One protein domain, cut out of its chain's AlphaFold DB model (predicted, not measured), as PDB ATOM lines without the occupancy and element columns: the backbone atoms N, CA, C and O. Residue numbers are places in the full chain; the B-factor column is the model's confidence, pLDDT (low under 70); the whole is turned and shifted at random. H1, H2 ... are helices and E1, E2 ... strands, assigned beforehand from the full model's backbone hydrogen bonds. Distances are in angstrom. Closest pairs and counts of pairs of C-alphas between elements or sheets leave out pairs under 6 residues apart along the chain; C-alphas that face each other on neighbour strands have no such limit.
ATOM      1  N   VAL A 502      94.315  73.868  15.625       80.19
ATOM      2  CA  VAL A 502      94.852  73.551  16.953       80.19
ATOM      3  C   VAL A 502      95.410  74.842  17.531       80.19
ATOM      4  O   VAL A 502      96.248  75.487  16.900       80.19
ATOM      5  N   HIS A 503      94.952  75.206  18.721       82.75
ATOM      6  CA  HIS A 503      95.438  76.360  19.467       82.75
ATOM      7  C   HIS A 503      96.350  75.897  20.598       82.75
ATOM      8  O   HIS A 503      95.994  74.954  21.300       82.75
ATOM      9  N   ALA A 504      97.492  76.559  20.798       84.50
ATOM     10  CA  ALA A 504      98.323  76.375  21.990       84.50
ATOM     11  C   ALA A 504      98.395  77.696  22.766       84.50
ATOM     12  O   ALA A 504      98.927  78.696  22.264       84.50
ATOM     13  N   ILE A 505      97.819  77.696  23.969       84.06
ATOM     14  CA  ILE A 505      97.603  78.893  24.788       84.06
ATOM     15  C   ILE A 505      98.263  78.751  26.170       84.06
ATOM     16  O   ILE A 505      98.416  77.621  26.649       84.06
ATOM     17  N   PRO A 506      98.588  79.868  26.848       79.06
ATOM     18  CA  PRO A 506      99.169  79.837  28.188       79.06
ATOM     19  C   PRO A 506      98.274  79.136  29.231       79.06
ATOM     20  O   PRO A 506      97.061  78.978  29.012       79.06
ATOM     21  N   PRO A 507      98.831  78.762  30.398       76.00
ATOM     22  CA  PRO A 507      98.059  78.342  31.570       76.00
ATOM     23  C   PRO A 507      96.968  79.358  31.958       76.00
ATOM     24  O   PRO A 507      97.033  80.533  31.593       76.00
ATOM     25  N   ALA A 508      95.937  78.913  32.681       69.94
ATOM     26  CA  ALA A 508      94.823  79.784  33.071       69.94
ATOM     27  C   ALA A 508      95.305  80.970  33.929       69.94
ATOM     28  O   ALA A 508      96.093  80.789  34.854       69.94
ATOM     29  N   GLY A 509      94.838  82.181  33.611       66.25
ATOM     30  CA  GLY A 509      95.228  83.407  34.316       66.25
ATOM     31  C   GLY A 509      96.649  83.923  34.030       66.25
ATOM     32  O   GLY A 509      97.080  84.855  34.702       66.25
ATOM     33  N   ARG A 510      97.382  83.358  33.056       70.94
ATOM     34  CA  ARG A 510      98.663  83.911  32.579       70.94
ATOM     35  C   ARG A 510      98.509  84.564  31.209       70.94
ATOM     36  O   ARG A 510      97.925  83.981  30.298       70.94
ATOM     37  N   GLU A 511      99.092  85.747  31.044       72.75
ATOM     38  CA  GLU A 511      99.271  86.342  29.720       72.75
ATOM     39  C   GLU A 511     100.407  85.653  28.949       72.75
ATOM     40  O   GLU A 511     101.351  85.121  29.534       72.75
ATOM     41  N   GLY A 512     100.310  85.656  27.620       75.44
ATOM     42  CA  GLY A 512     101.292  85.041  26.731       75.44
ATOM     43  C   GLY A 512     100.757  84.848  25.307       75.44
ATOM     44  O   GLY A 512      99.607  85.205  25.020       75.44
ATOM     45  N   PRO A 513     101.577  84.307  24.391       82.38
ATOM     46  CA  PRO A 513     101.210  84.147  22.990       82.38
ATOM     47  C   PRO A 513     100.212  83.001  22.764       82.38
ATOM     48  O   PRO A 513     100.269  81.944  23.398       82.38
ATOM     49  N   VAL A 514      99.327  83.196  21.784       86.12
ATOM     50  CA  VAL A 514      98.470  82.145  21.222       86.12
ATOM     51  C   VAL A 514      99.045  81.704  19.882       86.12
ATOM     52  O   VAL A 514      99.040  82.466  18.908       86.12
ATOM     53  N   ASP A 515      99.501  80.456  19.822       86.44
ATOM     54  CA  ASP A 515      99.837  79.812  18.556       86.44
ATOM     55  C   ASP A 515      98.576  79.220  17.928       86.44
ATOM     56  O   ASP A 515      97.715  78.679  18.630       86.44
ATOM     57  N   VAL A 516      98.485  79.303  16.602       86.25
ATOM     58  CA  VAL A 516      97.379  78.762  15.810       86.25
ATOM     59  C   VAL A 516      97.969  77.904  14.697       86.25
ATOM     60  O   VAL A 516      98.787  78.374  13.910       86.25
ATOM     61  N   PHE A 517      97.557  76.641  14.627       84.00
ATOM     62  CA  PHE A 517      98.016  75.691  13.617       84.00
ATOM     63  C   PHE A 517      96.836  75.252  12.741       84.00
ATOM     64  O   PHE A 517      95.991  74.477  13.193       84.00
ATOM     65  N   ASP A 518      96.792  75.703  11.481       81.38
ATOM     66  CA  ASP A 518      95.812  75.257  10.470       81.38
ATOM     67  C   ASP A 518      95.801  73.723  10.349       81.38
ATOM     68  O   ASP A 518      96.865  73.099  10.256       81.38
ATOM     69  N   ARG A 519      94.609  73.113  10.373       83.38
ATOM     70  CA  ARG A 519      94.373  71.664  10.214       83.38
ATOM     71  C   ARG A 519      93.481  71.335   9.009       83.38
ATOM     72  O   ARG A 519      93.096  70.178   8.857       83.38
ATOM     73  N   SER A 520      93.191  72.285   8.119       75.56
ATOM     74  CA  SER A 520      92.381  72.056   6.907       75.56
ATOM     75  C   SER A 520      92.843  70.867   6.034       75.56
ATOM     76  O   SER A 520      91.984  70.185   5.482       75.56
ATOM     77  N   PRO A 521      94.146  70.513   5.932       77.50
ATOM     78  CA  PRO A 521      94.566  69.276   5.256       77.50
ATOM     79  C   PRO A 521      94.028  67.975   5.889       77.50
ATOM     80  O   PRO A 521      93.858  66.978   5.194       77.50
ATOM     81  N   VAL A 522      93.732  67.975   7.194       81.00
ATOM     82  CA  VAL A 522      93.151  66.828   7.922       81.00
ATOM     83  C   VAL A 522      91.645  66.720   7.662       81.00
ATOM     84  O   VAL A 522      91.112  65.615   7.572       81.00
ATOM     85  N   VAL A 523      90.972  67.861   7.487       81.38
ATOM     86  CA  VAL A 523      89.564  67.941   7.064       81.38
ATOM     87  C   VAL A 523      89.391  67.321   5.676       81.38
ATOM     88  O   VAL A 523      88.572  66.418   5.516       81.38
ATOM     89  N   ASP A 524      90.229  67.695   4.704       79.06
ATOM     90  CA  ASP A 524      90.282  67.033   3.391       79.06
ATOM     91  C   ASP A 524      90.502  65.520   3.503       79.06
ATOM     92  O   ASP A 524      89.804  64.736   2.859       79.06
ATOM     93  N   ALA A 525      91.485  65.102   4.305       83.69
ATOM     94  CA  ALA A 525      91.855  63.702   4.458       83.69
ATOM     95  C   ALA A 525      90.702  62.836   4.989       83.69
ATOM     96  O   ALA A 525      90.525  61.707   4.533       83.69
ATOM     97  N   LEU A 526      89.900  63.365   5.919       84.31
ATOM     98  CA  LEU A 526      88.697  62.693   6.412       84.31
ATOM     99  C   LEU A 526      87.543  62.755   5.406       84.31
ATOM    100  O   LEU A 526      86.872  61.743   5.210       84.31
ATOM    101  N   ALA A 527      87.371  63.868   4.689       82.38
ATOM    102  CA  ALA A 527      86.372  63.975   3.626       82.38
ATOM    103  C   ALA A 527      86.610  62.963   2.482       82.38
ATOM    104  O   ALA A 527      85.649  62.548   1.832       82.38
ATOM    105  N   ARG A 528      87.860  62.509   2.265       86.06
ATOM    106  CA  ARG A 528      88.205  61.402   1.348       86.06
ATOM    107  C   ARG A 528      87.772  60.007   1.846       86.06
ATOM    108  O   ARG A 528      87.675  59.101   1.027       86.06
ATOM    109  N   LEU A 529      87.517  59.812   3.147       86.38
ATOM    110  CA  LEU A 529      87.113  58.519   3.736       86.38
ATOM    111  C   LEU A 529      85.603  58.258   3.738       86.38
ATOM    112  O   LEU A 529      85.166  57.132   3.995       86.38
ATOM    113  N   ALA A 530      84.790  59.286   3.545       81.38
ATOM    114  CA  ALA A 530      83.343  59.159   3.460       81.38
ATOM    115  C   ALA A 530      82.908  59.100   1.976       81.38
ATOM    116  O   ALA A 530      83.674  59.549   1.120       81.38
ATOM    117  N   PRO A 531      81.722  58.543   1.656       78.69
ATOM    118  CA  PRO A 531      81.312  58.294   0.269       78.69
ATOM    119  C   PRO A 531      81.327  59.549  -0.622       78.69
ATOM    120  O   PRO A 531      81.306  60.682  -0.111       78.69
ATOM    121  N   ARG A 532      81.277  59.349  -1.946       72.88
ATOM    122  CA  ARG A 532      80.892  60.337  -2.972       72.88
ATOM    123  C   ARG A 532      79.760  61.249  -2.478       72.88
ATOM    124  O   ARG A 532      78.900  60.854  -1.692       72.88
ATOM    125  N   GLU A 533      79.795  62.517  -2.877       57.56
ATOM    126  CA  GLU A 533      78.872  63.517  -2.325       57.56
ATOM    127  C   GLU A 533      77.419  63.206  -2.717       57.56
ATOM    128  O   GLU A 533      77.141  62.850  -3.858       57.56
ATOM    129  N   GLY A 534      76.509  63.287  -1.743       55.66
ATOM    130  CA  GLY A 534      75.130  62.792  -1.850       55.66
ATOM    131  C   GLY A 534      74.936  61.380  -1.276       55.66
ATOM    132  O   GLY A 534      73.932  61.133  -0.607       55.66
ATOM    133  N   GLU A 535      75.908  60.475  -1.430       65.88
ATOM    134  CA  GLU A 535      75.835  59.140  -0.825       65.88
ATOM    135  C   GLU A 535      76.078  59.200   0.698       65.88
ATOM    136  O   GLU A 535      77.035  59.806   1.196       65.88
ATOM    137  N   ARG A 536      75.207  58.530   1.465       73.38
ATOM    138  CA  ARG A 536      75.347  58.348   2.918       73.38
ATOM    139  C   ARG A 536      75.463  56.864   3.252       73.38
ATOM    140  O   ARG A 536      74.640  56.059   2.824       73.38
ATOM    141  N   LEU A 537      76.443  56.514   4.089       79.56
ATOM    142  CA  LEU A 537      76.442  55.224   4.784       79.56
ATOM    143  C   LEU A 537      75.194  55.137   5.668       79.56
ATOM    144  O   LEU A 537      74.816  56.126   6.298       79.56
ATOM    145  N   SER A 538      74.584  53.951   5.763       80.81
ATOM    146  CA  SER A 538      73.438  53.764   6.656       80.81
ATOM    147  C   SER A 538      73.825  54.082   8.113       80.81
ATOM    148  O   SER A 538      74.965  53.803   8.507       80.81
ATOM    149  N   PRO A 539      72.905  54.615   8.942       84.94
ATOM    150  CA  PRO A 539      73.201  55.022  10.320       84.94
ATOM    151  C   PRO A 539      73.924  53.947  11.141       84.94
ATOM    152  O   PRO A 539      74.862  54.248  11.875       84.94
ATOM    153  N   ARG A 540      73.550  52.674  10.945       86.69
ATOM    154  CA  ARG A 540      74.173  51.506  11.590       86.69
ATOM    155  C   ARG A 540      75.607  51.243  11.116       86.69
ATOM    156  O   ARG A 540      76.474  51.050  11.964       86.69
ATOM    157  N   ARG A 541      75.877  51.272   9.798       83.44
ATOM    158  CA  ARG A 541      77.248  51.139   9.253       83.44
ATOM    159  C   ARG A 541      78.132  52.276   9.752       83.44
ATOM    160  O   ARG A 541      79.197  52.035  10.309       83.44
ATOM    161  N   ARG A 542      77.640  53.516   9.652       86.06
ATOM    162  CA  ARG A 542      78.344  54.714  10.123       86.06
ATOM    163  C   ARG A 542      78.676  54.643  11.618       86.06
ATOM    164  O   ARG A 542      79.814  54.900  11.992       86.06
ATOM    165  N   PHE A 543      77.718  54.252  12.461       89.06
ATOM    166  CA  PHE A 543      77.920  54.063  13.900       89.06
ATOM    167  C   PHE A 543      78.983  53.000  14.209       89.06
ATOM    168  O   PHE A 543      79.918  53.278  14.961       89.06
ATOM    169  N   ALA A 544      78.891  51.819  13.589       86.19
ATOM    170  CA  ALA A 544      79.867  50.744  13.769       86.19
ATOM    171  C   ALA A 544      81.279  51.170  13.327       86.19
ATOM    172  O   ALA A 544      82.250  50.957  14.054       86.19
ATOM    173  N   ARG A 545      81.386  51.848  12.178       84.75
ATOM    174  CA  ARG A 545      82.639  52.384  11.633       84.75
ATOM    175  C   ARG A 545      83.256  53.469  12.517       84.75
ATOM    176  O   ARG A 545      84.472  53.496  12.701       84.75
ATOM    177  N   ALA A 546      82.431  54.351  13.080       87.88
ATOM    178  CA  ALA A 546      82.879  55.407  13.981       87.88
ATOM    179  C   ALA A 546      83.363  54.836  15.327       87.88
ATOM    180  O   ALA A 546      84.427  55.230  15.801       87.88
ATOM    181  N   LEU A 547      82.660  53.840  15.885       90.12
ATOM    182  CA  LEU A 547      83.092  53.085  17.070       90.12
ATOM    183  C   LEU A 547      84.413  52.334  16.831       90.12
ATOM    184  O   LEU A 547      85.318  52.386  17.664       90.12
ATOM    185  N   ALA A 548      84.555  51.672  15.679       84.69
ATOM    186  CA  ALA A 548      85.774  50.953  15.298       84.69
ATOM    187  C   ALA A 548      87.000  51.872  15.115       84.69
ATOM    188  O   ALA A 548      88.132  51.391  15.123       84.69
ATOM    189  N   ALA A 549      86.790  53.184  14.967       82.06
ATOM    190  CA  ALA A 549      87.848  54.176  14.812       82.06
ATOM    191  C   ALA A 549      88.281  54.870  16.122       82.06
ATOM    192  O   ALA A 549      89.143  55.749  16.071       82.06
ATOM    193  N   LEU A 550      87.699  54.507  17.274       85.81
ATOM    194  CA  LEU A 550      88.040  55.088  18.578       85.81
ATOM    195  C   LEU A 550      89.271  54.416  19.209       85.81
ATOM    196  O   LEU A 550      89.294  53.208  19.457       85.81
ATOM    197  N   ASP A 551      90.275  55.227  19.535       85.44
ATOM    198  CA  ASP A 551      91.499  54.818  20.223       85.44
ATOM    199  C   ASP A 551      91.205  54.506  21.698       85.44
ATOM    200  O   ASP A 551      91.039  55.403  22.530       85.44
ATOM    201  N   ARG A 552      91.154  53.213  22.037       88.69
ATOM    202  CA  ARG A 552      90.867  52.723  23.399       88.69
ATOM    203  C   ARG A 552      91.910  53.137  24.440       88.69
ATOM    204  O   ARG A 552      91.621  53.045  25.629       88.69
ATOM    205  N   ASN A 553      93.077  53.623  24.019       87.12
ATOM    206  CA  ASN A 553      94.117  54.127  24.917       87.12
ATOM    207  C   ASN A 553      93.903  55.608  25.283       87.12
ATOM    208  O   ASN A 553      94.523  56.105  26.219       87.12
ATOM    209  N   HIS A 554      93.032  56.330  24.566       81.38
ATOM    210  CA  HIS A 554      92.722  57.732  24.844       81.38
ATOM    211  C   HIS A 554      91.463  57.838  25.730       81.38
ATOM    212  O   HIS A 554      90.375  57.496  25.255       81.38
ATOM    213  N   PRO A 555      91.536  58.339  26.982       83.38
ATOM    214  CA  PRO A 555      90.452  58.201  27.966       83.38
ATOM    215  C   PRO A 555      89.063  58.660  27.498       83.38
ATOM    216  O   PRO A 555      88.081  57.947  27.701       83.38
ATOM    217  N   GLN A 556      88.971  59.801  26.805       79.38
ATOM    218  CA  GLN A 556      87.702  60.315  26.263       79.38
ATOM    219  C   GLN A 556      87.125  59.431  25.143       79.38
ATOM    220  O   GLN A 556      85.909  59.283  25.034       79.38
ATOM    221  N   GLN A 557      87.984  58.827  24.316       87.50
ATOM    222  CA  GLN A 557      87.552  57.938  23.231       87.50
ATOM    223  C   GLN A 557      87.186  56.557  23.777       87.50
ATOM    224  O   GLN A 557      86.186  55.989  23.356       87.50
ATOM    225  N   ALA A 558      87.910  56.061  24.782       90.56
ATOM    226  CA  ALA A 558      87.545  54.863  25.529       90.56
ATOM    227  C   ALA A 558      86.204  55.018  26.274       90.56
ATOM    228  O   ALA A 558      85.425  54.069  26.329       90.56
ATOM    229  N   ALA A 559      85.917  56.204  26.824       91.69
ATOM    230  CA  ALA A 559      84.635  56.509  27.457       91.69
ATOM    231  C   ALA A 559      83.477  56.512  26.446       91.69
ATOM    232  O   ALA A 559      82.506  55.786  26.648       91.69
ATOM    233  N   LEU A 560      83.611  57.238  25.327       91.38
ATOM    234  CA  LEU A 560      82.605  57.229  24.260       91.38
ATOM    235  C   LEU A 560      82.435  55.837  23.633       91.38
ATOM    236  O   LEU A 560      81.322  55.450  23.298       91.38
ATOM    237  N   ALA A 561      83.510  55.058  23.502       93.75
ATOM    238  CA  ALA A 561      83.418  53.706  22.969       93.75
ATOM    239  C   ALA A 561      82.561  52.798  23.865       93.75
ATOM    240  O   ALA A 561      81.707  52.090  23.344       93.75
ATOM    241  N   ARG A 562      82.708  52.888  25.197       96.31
ATOM    242  CA  ARG A 562      81.829  52.179  26.147       96.31
ATOM    243  C   ARG A 562      80.379  52.669  26.082       96.31
ATOM    244  O   ARG A 562      79.468  51.854  26.154       96.31
ATOM    245  N   GLU A 563      80.161  53.975  25.921       94.94
ATOM    246  CA  GLU A 563      78.822  54.559  25.728       94.94
ATOM    247  C   GLU A 563      78.141  54.007  24.462       94.94
ATOM    248  O   GLU A 563      76.964  53.659  24.489       94.94
ATOM    249  N   MET A 564      78.891  53.866  23.366       95.50
ATOM    250  CA  MET A 564      78.403  53.275  22.115       95.50
ATOM    251  C   MET A 564      78.214  51.751  22.213       95.50
ATOM    252  O   MET A 564      77.256  51.224  21.656       95.50
ATOM    253  N   GLU A 565      79.082  51.029  22.925       94.38
ATOM    254  CA  GLU A 565      78.964  49.573  23.127       94.38
ATOM    255  C   GLU A 565      77.777  49.170  24.013       94.38
ATOM    256  O   GLU A 565      77.266  48.062  23.873       94.38
ATOM    257  N   ALA A 566      77.305  50.066  24.883       94.94
ATOM    258  CA  ALA A 566      76.112  49.851  25.702       94.94
ATOM    259  C   ALA A 566      74.787  49.910  24.906       94.94
ATOM    260  O   ALA A 566      73.726  49.621  25.461       94.94
ATOM    261  N   ILE A 567      74.822  50.294  23.625       93.31
ATOM    262  CA  ILE A 567      73.634  50.531  22.798       93.31
ATOM    263  C   ILE A 567      73.472  49.414  21.764       93.31
ATOM    264  O   ILE A 567      74.351  49.193  20.935       93.31
ATOM    265  N   ASP A 568      72.304  48.762  21.744       90.25
ATOM    266  CA  ASP A 568      71.914  47.864  20.651       90.25
ATOM    267  C   ASP A 568      71.521  48.690  19.405       90.25
ATOM    268  O   ASP A 568      70.436  49.290  19.382       90.25
ATOM    269  N   PRO A 569      72.327  48.698  18.321       86.81
ATOM    270  CA  PRO A 569      72.020  49.475  17.124       86.81
ATOM    271  C   PRO A 569      70.813  48.928  16.349       86.81
ATOM    272  O   PRO A 569      70.353  49.571  15.402       86.81
ATOM    273  N   ARG A 570      70.275  47.754  16.712       86.75
ATOM    274  CA  ARG A 570      69.018  47.223  16.164       86.75
ATOM    275  C   ARG A 570      67.789  47.895  16.787       86.75
ATOM    276  O   ARG A 570      66.774  47.979  16.099       86.75
ATOM    277  N   ARG A 571      67.896  48.391  18.027       88.00
ATOM    278  CA  ARG A 571      66.810  49.025  18.806       88.00
ATOM    279  C   ARG A 571      66.923  50.548  18.917       88.00
ATOM    280  O   ARG A 571      65.900  51.203  19.077       88.00
ATOM    281  N   ALA A 572      68.134  51.101  18.856       87.88
ATOM    282  CA  ALA A 572      68.372  52.543  18.939       87.88
ATOM    283  C   ALA A 572      67.709  53.330  17.795       87.88
ATOM    284  O   ALA A 572      67.578  52.817  16.678       87.88
ATOM    285  N   SER A 573      67.353  54.594  18.052       85.19
ATOM    286  CA  SER A 573      66.862  55.484  16.998       85.19
ATOM    287  C   SER A 573      67.980  55.852  16.016       85.19
ATOM    288  O   SER A 573      69.169  55.861  16.354       85.19
ATOM    289  N   THR A 574      67.606  56.216  14.789       82.56
ATOM    290  CA  THR A 574      68.564  56.744  13.810       82.56
ATOM    291  C   THR A 574      69.274  58.000  14.324       82.56
ATOM    292  O   THR A 574      70.489  58.123  14.155       82.56
ATOM    293  N   ALA A 575      68.551  58.899  15.000       79.88
ATOM    294  CA  ALA A 575      69.112  60.127  15.554       79.88
ATOM    295  C   ALA A 575      70.206  59.838  16.598       79.88
ATOM    296  O   ALA A 575      71.284  60.430  16.527       79.88
ATOM    297  N   ASP A 576      69.999  58.868  17.499       85.19
ATOM    298  CA  ASP A 576      71.013  58.446  18.479       85.19
ATOM    299  C   ASP A 576      72.278  57.906  17.802       85.19
ATOM    300  O   ASP A 576      73.393  58.320  18.134       85.19
ATOM    301  N   LEU A 577      72.108  57.023  16.810       88.81
ATOM    302  CA  LEU A 577      73.217  56.424  16.066       88.81
ATOM    303  C   LEU A 577      74.028  57.485  15.309       88.81
ATOM    304  O   LEU A 577      75.258  57.486  15.377       88.81
ATOM    305  N   LEU A 578      73.362  58.428  14.635       84.12
ATOM    306  CA  LEU A 578      74.017  59.527  13.919       84.12
ATOM    307  C   LEU A 578      74.674  60.540  14.873       84.12
ATOM    308  O   LEU A 578      75.762  61.040  14.575       84.12
ATOM    309  N   ARG A 579      74.061  60.828  16.031       85.12
ATOM    310  CA  ARG A 579      74.613  61.710  17.075       85.12
ATOM    311  C   ARG A 579      75.906  61.139  17.660       85.12
ATOM    312  O   ARG A 579      76.890  61.866  17.805       85.12
ATOM    313  N   LEU A 580      75.924  59.842  17.961       89.12
ATOM    314  CA  LEU A 580      77.087  59.155  18.524       89.12
ATOM    315  C   LEU A 580      78.194  58.930  17.491       89.12
ATOM    316  O   LEU A 580      79.354  59.208  17.792       89.12
ATOM    317  N   ALA A 581      77.846  58.542  16.260       89.12
ATOM    318  CA  ALA A 581      78.812  58.453  15.166       89.12
ATOM    319  C   ALA A 581      79.544  59.790  14.955       89.12
ATOM    320  O   ALA A 581      80.772  59.826  14.933       89.12
ATOM    321  N   ARG A 582      78.804  60.909  14.918       84.12
ATOM    322  CA  ARG A 582      79.382  62.253  14.759       84.12
ATOM    323  C   ARG A 582      80.244  62.682  15.955       84.12
ATOM    324  O   ARG A 582      81.259  63.344  15.754       84.12
ATOM    325  N   ARG A 583      79.896  62.289  17.192       85.56
ATOM    326  CA  ARG A 583      80.761  62.497  18.378       85.56
ATOM    327  C   ARG A 583      82.084  61.735  18.244       85.56
ATOM    328  O   ARG A 583      83.135  62.307  18.524       85.56
ATOM    329  N   ALA A 584      82.047  60.490  17.775       88.06
ATOM    330  CA  ALA A 584      83.242  59.667  17.596       88.06
ATOM    331  C   ALA A 584      84.128  60.160  16.439       88.06
ATOM    332  O   ALA A 584      85.339  60.302  16.607       88.06
ATOM    333  N   GLU A 585      83.529  60.525  15.303       86.12
ATOM    334  CA  GLU A 585      84.210  61.192  14.187       86.12
ATOM    335  C   GLU A 585      84.869  62.509  14.619       86.12
ATOM    336  O   GLU A 585      86.018  62.761  14.259       86.12
ATOM    337  N   ARG A 586      84.190  63.321  15.443       81.81
ATOM    338  CA  ARG A 586      84.749  64.569  15.976       81.81
ATOM    339  C   ARG A 586      85.960  64.313  16.887       81.81
ATOM    340  O   ARG A 586      86.997  64.946  16.701       81.81
ATOM    341  N   LEU A 587      85.897  63.334  17.798       81.88
ATOM    342  CA  LEU A 587      87.066  62.950  18.609       81.88
ATOM    343  C   LEU A 587      88.221  62.388  17.756       81.88
ATOM    344  O   LEU A 587      89.385  62.671  18.055       81.88
ATOM    345  N   ARG A 588      87.926  61.636  16.684       82.31
ATOM    346  CA  ARG A 588      88.926  61.175  15.702       82.31
ATOM    347  C   ARG A 588      89.585  62.360  14.991       82.31
ATOM    348  O   ARG A 588      90.810  62.397  14.913       82.31
ATOM    349  N   LEU A 589      88.801  63.330  14.518       81.44
ATOM    350  CA  LEU A 589      89.282  64.555  13.872       81.44
ATOM    351  C   LEU A 589      90.234  65.342  14.786       81.44
ATOM    352  O   LEU A 589      91.329  65.687  14.349       81.44
ATOM    353  N   HIS A 590      89.886  65.550  16.058       76.81
ATOM    354  CA  HIS A 590      90.761  66.245  17.014       76.81
ATOM    355  C   HIS A 590      92.059  65.466  17.286       76.81
ATOM    356  O   HIS A 590      93.152  66.033  17.239       76.81
ATOM    357  N   ALA A 591      91.974  64.148  17.493       79.25
ATOM    358  CA  ALA A 591      93.155  63.314  17.708       79.25
ATOM    359  C   ALA A 591      94.086  63.276  16.481       79.25
ATOM    360  O   ALA A 591      95.306  63.341  16.639       79.25
ATOM    361  N   LEU A 592      93.539  63.217  15.263       80.31
ATOM    362  CA  LEU A 592      94.324  63.301  14.029       80.31
ATOM    363  C   LEU A 592      94.929  64.693  13.844       80.31
ATOM    364  O   LEU A 592      96.112  64.789  13.531       80.31
ATOM    365  N   ALA A 593      94.177  65.766  14.100       80.19
ATOM    366  CA  ALA A 593      94.659  67.145  14.027       80.19
ATOM    367  C   ALA A 593      95.901  67.384  14.907       80.19
ATOM    368  O   ALA A 593      96.877  67.978  14.439       80.19
ATOM    369  N   LEU A 594      95.891  66.859  16.137       76.19
ATOM    370  CA  LEU A 594      97.018  66.910  17.075       76.19
ATOM    371  C   LEU A 594      98.190  66.006  16.649       76.19
ATOM    372  O   LEU A 594      99.345  66.423  16.706       76.19
ATOM    373  N   ARG A 595      97.915  64.776  16.190       78.69
ATOM    374  CA  ARG A 595      98.949  63.799  15.781       78.69
ATOM    375  C   ARG A 595      99.609  64.122  14.424       78.69
ATOM    376  O   ARG A 595     100.644  63.541  14.112       78.69
ATOM    377  N   SER A 596      99.046  65.046  13.643       78.94
ATOM    378  CA  SER A 596      99.494  65.447  12.292       78.94
ATOM    379  C   SER A 596     100.164  66.829  12.230       78.94
ATOM    380  O   SER A 596     100.183  67.483  11.184       78.94
ATOM    381  N   LEU A 597     100.685  67.349  13.344       79.69
ATOM    382  CA  LEU A 597     101.438  68.607  13.325       79.69
ATOM    383  C   LEU A 597     102.668  68.482  12.386       79.69
ATOM    384  O   LEU A 597     103.491  67.575  12.575       79.69
ATOM    385  N   PRO A 598     102.830  69.377  11.384       77.00
ATOM    386  CA  PRO A 598     104.054  69.480  10.594       77.00
ATOM    387  C   PRO A 598     105.264  69.674  11.503       77.00
ATOM    388  O   PRO A 598     105.128  70.175  12.617       77.00
ATOM    389  N   GLU A 599     106.455  69.305  11.040       78.69
ATOM    390  CA  GLU A 599     107.638  69.270  11.906       78.69
ATOM    391  C   GLU A 599     107.951  70.624  12.563       78.69
ATOM    392  O   GLU A 599     108.151  70.673  13.771       78.69
ATOM    393  N   ALA A 600     107.874  71.730  11.816       80.69
ATOM    394  CA  ALA A 600     108.019  73.078  12.373       80.69
ATOM    395  C   ALA A 600     106.960  73.406  13.449       80.69
ATOM    396  O   ALA A 600     107.262  74.070  14.435       80.69
ATOM    397  N   GLY A 601     105.731  72.897  13.299       82.19
ATOM    398  CA  GLY A 601     104.670  73.039  14.301       82.19
ATOM    399  C   GLY A 601     104.903  72.182  15.548       82.19
ATOM    400  O   GLY A 601     104.621  72.634  16.654       82.19
ATOM    401  N   ARG A 602     105.474  70.978  15.391       82.25
ATOM    402  CA  ARG A 602     105.910  70.133  16.519       82.25
ATOM    403  C   ARG A 602     107.050  70.787  17.291       82.25
ATOM    404  O   ARG A 602     106.908  70.966  18.494       82.25
ATOM    405  N   ARG A 603     108.105  71.239  16.600       84.56
ATOM    406  CA  ARG A 603     109.237  71.963  17.205       84.56
ATOM    407  C   ARG A 603     108.761  73.189  17.996       84.56
ATOM    408  O   ARG A 603     109.026  73.256  19.190       84.56
ATOM    409  N   ARG A 604     107.929  74.056  17.396       83.25
ATOM    410  CA  ARG A 604     107.323  75.222  18.076       83.25
ATOM    411  C   ARG A 604     106.512  74.833  19.319       83.25
ATOM    412  O   ARG A 604     106.633  75.479  20.353       83.25
ATOM    413  N   LEU A 605     105.712  73.763  19.258       83.75
ATOM    414  CA  LEU A 605     104.939  73.283  20.412       83.75
ATOM    415  C   LEU A 605     105.830  72.683  21.519       83.75
ATOM    416  O   LEU A 605     105.543  72.842  22.704       83.75
ATOM    417  N   GLU A 606     106.911  71.998  21.151       84.06
ATOM    418  CA  GLU A 606     107.911  71.469  22.086       84.06
ATOM    419  C   GLU A 606     108.747  72.586  22.726       84.06
ATOM    420  O   GLU A 606     109.078  72.498  23.906       84.06
ATOM    421  N   GLU A 607     109.053  73.650  21.984       84.56
ATOM    422  CA  GLU A 607     109.689  74.876  22.477       84.56
ATOM    423  C   GLU A 607     108.778  75.598  23.482       84.56
ATOM    424  O   GLU A 607     109.198  75.792  24.623       84.56
ATOM    425  N   ARG A 608     107.503  75.853  23.136       83.75
ATOM    426  CA  ARG A 608     106.487  76.389  24.072       83.75
ATOM    427  C   ARG A 608     106.407  75.582  25.372       83.75
ATOM    428  O   ARG A 608     106.363  76.156  26.454       83.75
ATOM    429  N   ARG A 609     106.413  74.246  25.289       84.19
ATOM    430  CA  ARG A 609     106.368  73.355  26.468       84.19
ATOM    431  C   ARG A 609     107.631  73.413  27.329       84.19
ATOM    432  O   ARG A 609     107.539  73.179  28.530       84.19
ATOM    433  N   LYS A 610     108.794  73.724  26.747       83.19
ATOM    434  CA  LYS A 610     110.044  73.942  27.497       83.19
ATOM    435  C   LYS A 610     110.050  75.300  28.207       83.19
ATOM    436  O   LYS A 610     110.613  75.387  29.291       83.19
ATOM    437  N   THR A 611     109.432  76.334  27.629       79.25
ATOM    438  CA  THR A 611     109.423  77.699  28.194       79.25
ATOM    439  C   THR A 611     108.270  77.968  29.162       79.25
ATOM    440  O   THR A 611     108.468  78.651  30.160       79.25
ATOM    441  N   GLU A 612     107.070  77.448  28.892       75.56
ATOM    442  CA  GLU A 612     105.856  77.680  29.703       75.56
ATOM    443  C   GLU A 612     105.467  76.478  30.582       75.56
ATOM    444  O   GLU A 612     104.592  76.596  31.441       75.56
ATOM    445  N   GLY A 613     106.140  75.335  30.406       72.94
ATOM    446  CA  GLY A 613     105.929  74.116  31.182       72.94
ATOM    447  C   GLY A 613     104.853  73.169  30.620       72.94
ATOM    448  O   GLY A 613     104.295  73.390  29.540       72.94
ATOM    449  N   PRO A 614     104.551  72.075  31.348       64.38
ATOM    450  CA  PRO A 614     103.605  71.047  30.905       64.38
ATOM    451  C   PRO A 614     102.133  71.499  30.927       64.38
ATOM    452  O   PRO A 614     101.292  70.832  30.331       64.38
ATOM    453  N   GLU A 615     101.823  72.626  31.574       67.19
ATOM    454  CA  GLU A 615     100.469  73.191  31.714       67.19
ATOM    455  C   GLU A 615      99.949  73.913  30.452       67.19
ATOM    456  O   GLU A 615      98.830  74.428  30.446       67.19
ATOM    457  N   LEU A 616     100.744  73.954  29.374       74.94
ATOM    458  CA  LEU A 616     100.366  74.534  28.083       74.94
ATOM    459  C   LEU A 616      99.068  73.895  27.546       74.94
ATOM    460  O   LEU A 616      99.055  72.730  27.132       74.94
ATOM    461  N   ARG A 617      97.979  74.670  27.516       72.81
ATOM    462  CA  ARG A 617      96.641  74.191  27.131       72.81
ATOM    463  C   ARG A 617      96.533  74.095  25.607       72.81
ATOM    464  O   ARG A 617      96.876  75.044  24.900       72.81
ATOM    465  N   VAL A 618      96.028  72.966  25.100       67.75
ATOM    466  CA  VAL A 618      95.896  72.696  23.655       67.75
ATOM    467  C   VAL A 618      94.495  72.172  23.318       67.75
ATOM    468  O   VAL A 618      94.061  71.189  23.915       67.75
ATOM    469  N   PHE A 619      93.791  72.819  22.379       66.12
ATOM    470  CA  PHE A 619      92.384  72.529  22.034       66.12
ATOM    471  C   PHE A 619      91.982  73.034  20.627       66.12
ATOM    472  O   PHE A 619      92.774  73.698  19.954       66.12
ATOM    473  N   ASP A 620      90.760  72.701  20.188       64.38
ATOM    474  CA  ASP A 620      90.124  73.098  18.915       64.38
ATOM    475  C   ASP A 620      88.879  73.992  19.105       64.38
ATOM    476  O   ASP A 620      88.327  74.083  20.202       64.38
ATOM    477  N   VAL A 621      88.415  74.644  18.028       63.44
ATOM    478  CA  VAL A 621      87.266  75.576  18.033       63.44
ATOM    479  C   VAL A 621      86.432  75.447  16.747       63.44
ATOM    480  O   VAL A 621      86.994  75.293  15.666       63.44
ATOM    481  N   ALA A 622      85.096  75.556  16.854       55.03
ATOM    482  CA  ALA A 622      84.138  75.621  15.735       55.03
ATOM    483  C   ALA A 622      82.866  76.423  16.127       55.03
ATOM    484  O   ALA A 622      82.483  76.414  17.295       55.03
TER     485      ALA A 622
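What this domain is: This is residues 502 to 622 of the 1096 residues of an uncharacterized protein of Acidobacteria bacterium (UniProt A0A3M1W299). A small three-stranded sheet with helix H5 over one face makes one end of this long body, and a bundle of three helices, H2, H3 and H4, makes the other; the long helix H4 runs from the bundle through the middle to the sheet. H1 packs on H4 near the sheet, and residues 531 to 536 of the link after H1 stick out. The printed part has 121 residues, with five named helices and three named strands in the order E1 E2 H1 H2 H3 H4 H5 E3; the class is mostly helix, and the sheet, in the order E2 E1 E3, is antiparallel. The whole is loose, with a radius of gyration of the C-alphas of 17.3 A, and elongated, spanning 52 by 31 by 22 A.

How they stand to each other: Begin at E1, residues 502 to 505, the inner strand. It forms a hairpin with antiparallel E2, residues 515 to 518; there N 502 and O 517 are within hydrogen-bond range at 3.0 A. On E1's antiparallel pairing with E3, residues 617 to 619, find N 503 and O 619 at 2.9 A. H5, residues 599 to 612, is on the sheet at a height over the sheet of 10.2 A, making two layers, a helix on one face of a sheet. It lies over E2 and E1 and runs along the strands, at 18 degrees to E1 on the local plane. H4, residues 574 to 595, only grazes the sheet, with residues 590 to 594. H4 is the hub. With residues 589 to 593 alone it touches H1, residues 520 to 527, at a steep tilt of 39 degrees, opposite ways; the closest C-alphas, of Val 522 and Ala 593, are 6.3 A apart. H2, residues 539 to 548, touches H4 the same way at a shallow tilt of 33 degrees, only just short of steep; the closest C-alphas are those of Phe 543 and Ala 581, 4.7 A. H3, residues 555 to 565, forms a helical hairpin with H4, touching its residues 580 to 587 alone, at a shallow tilt of 23 degrees; the closest C-alphas, of Gln 557 and Leu 587, are 6.8 A apart. H2, H3 and H4 form an up-and-down bundle, each running against the one before it; H2 and H3 are close but not clearly touching. In each of the five helices every O i to N i+4 pair is within hydrogen-bond range.

Where its parts are: Find C-alpha 502 at (94.852, 73.551, 16.953), where E1 begins. H4 starts at C-alpha 574, (68.564, 56.744, 13.810), and runs 31.3 A to C-alpha 595; H5 measures 19.8 A and H3 15.2 A. E3 ends at C-alpha 619, (92.384, 72.529, 22.034).

The domain as a whole: The C-alphas farthest apart are those of Arg 571 and Thr 611, 52.2 A. The printed part has no cut, and its one long link joins H1 to H2. Look for pLDDT under 70 at residues 508 to 509, 533 to 535, 614 to 615 and 618 to 622.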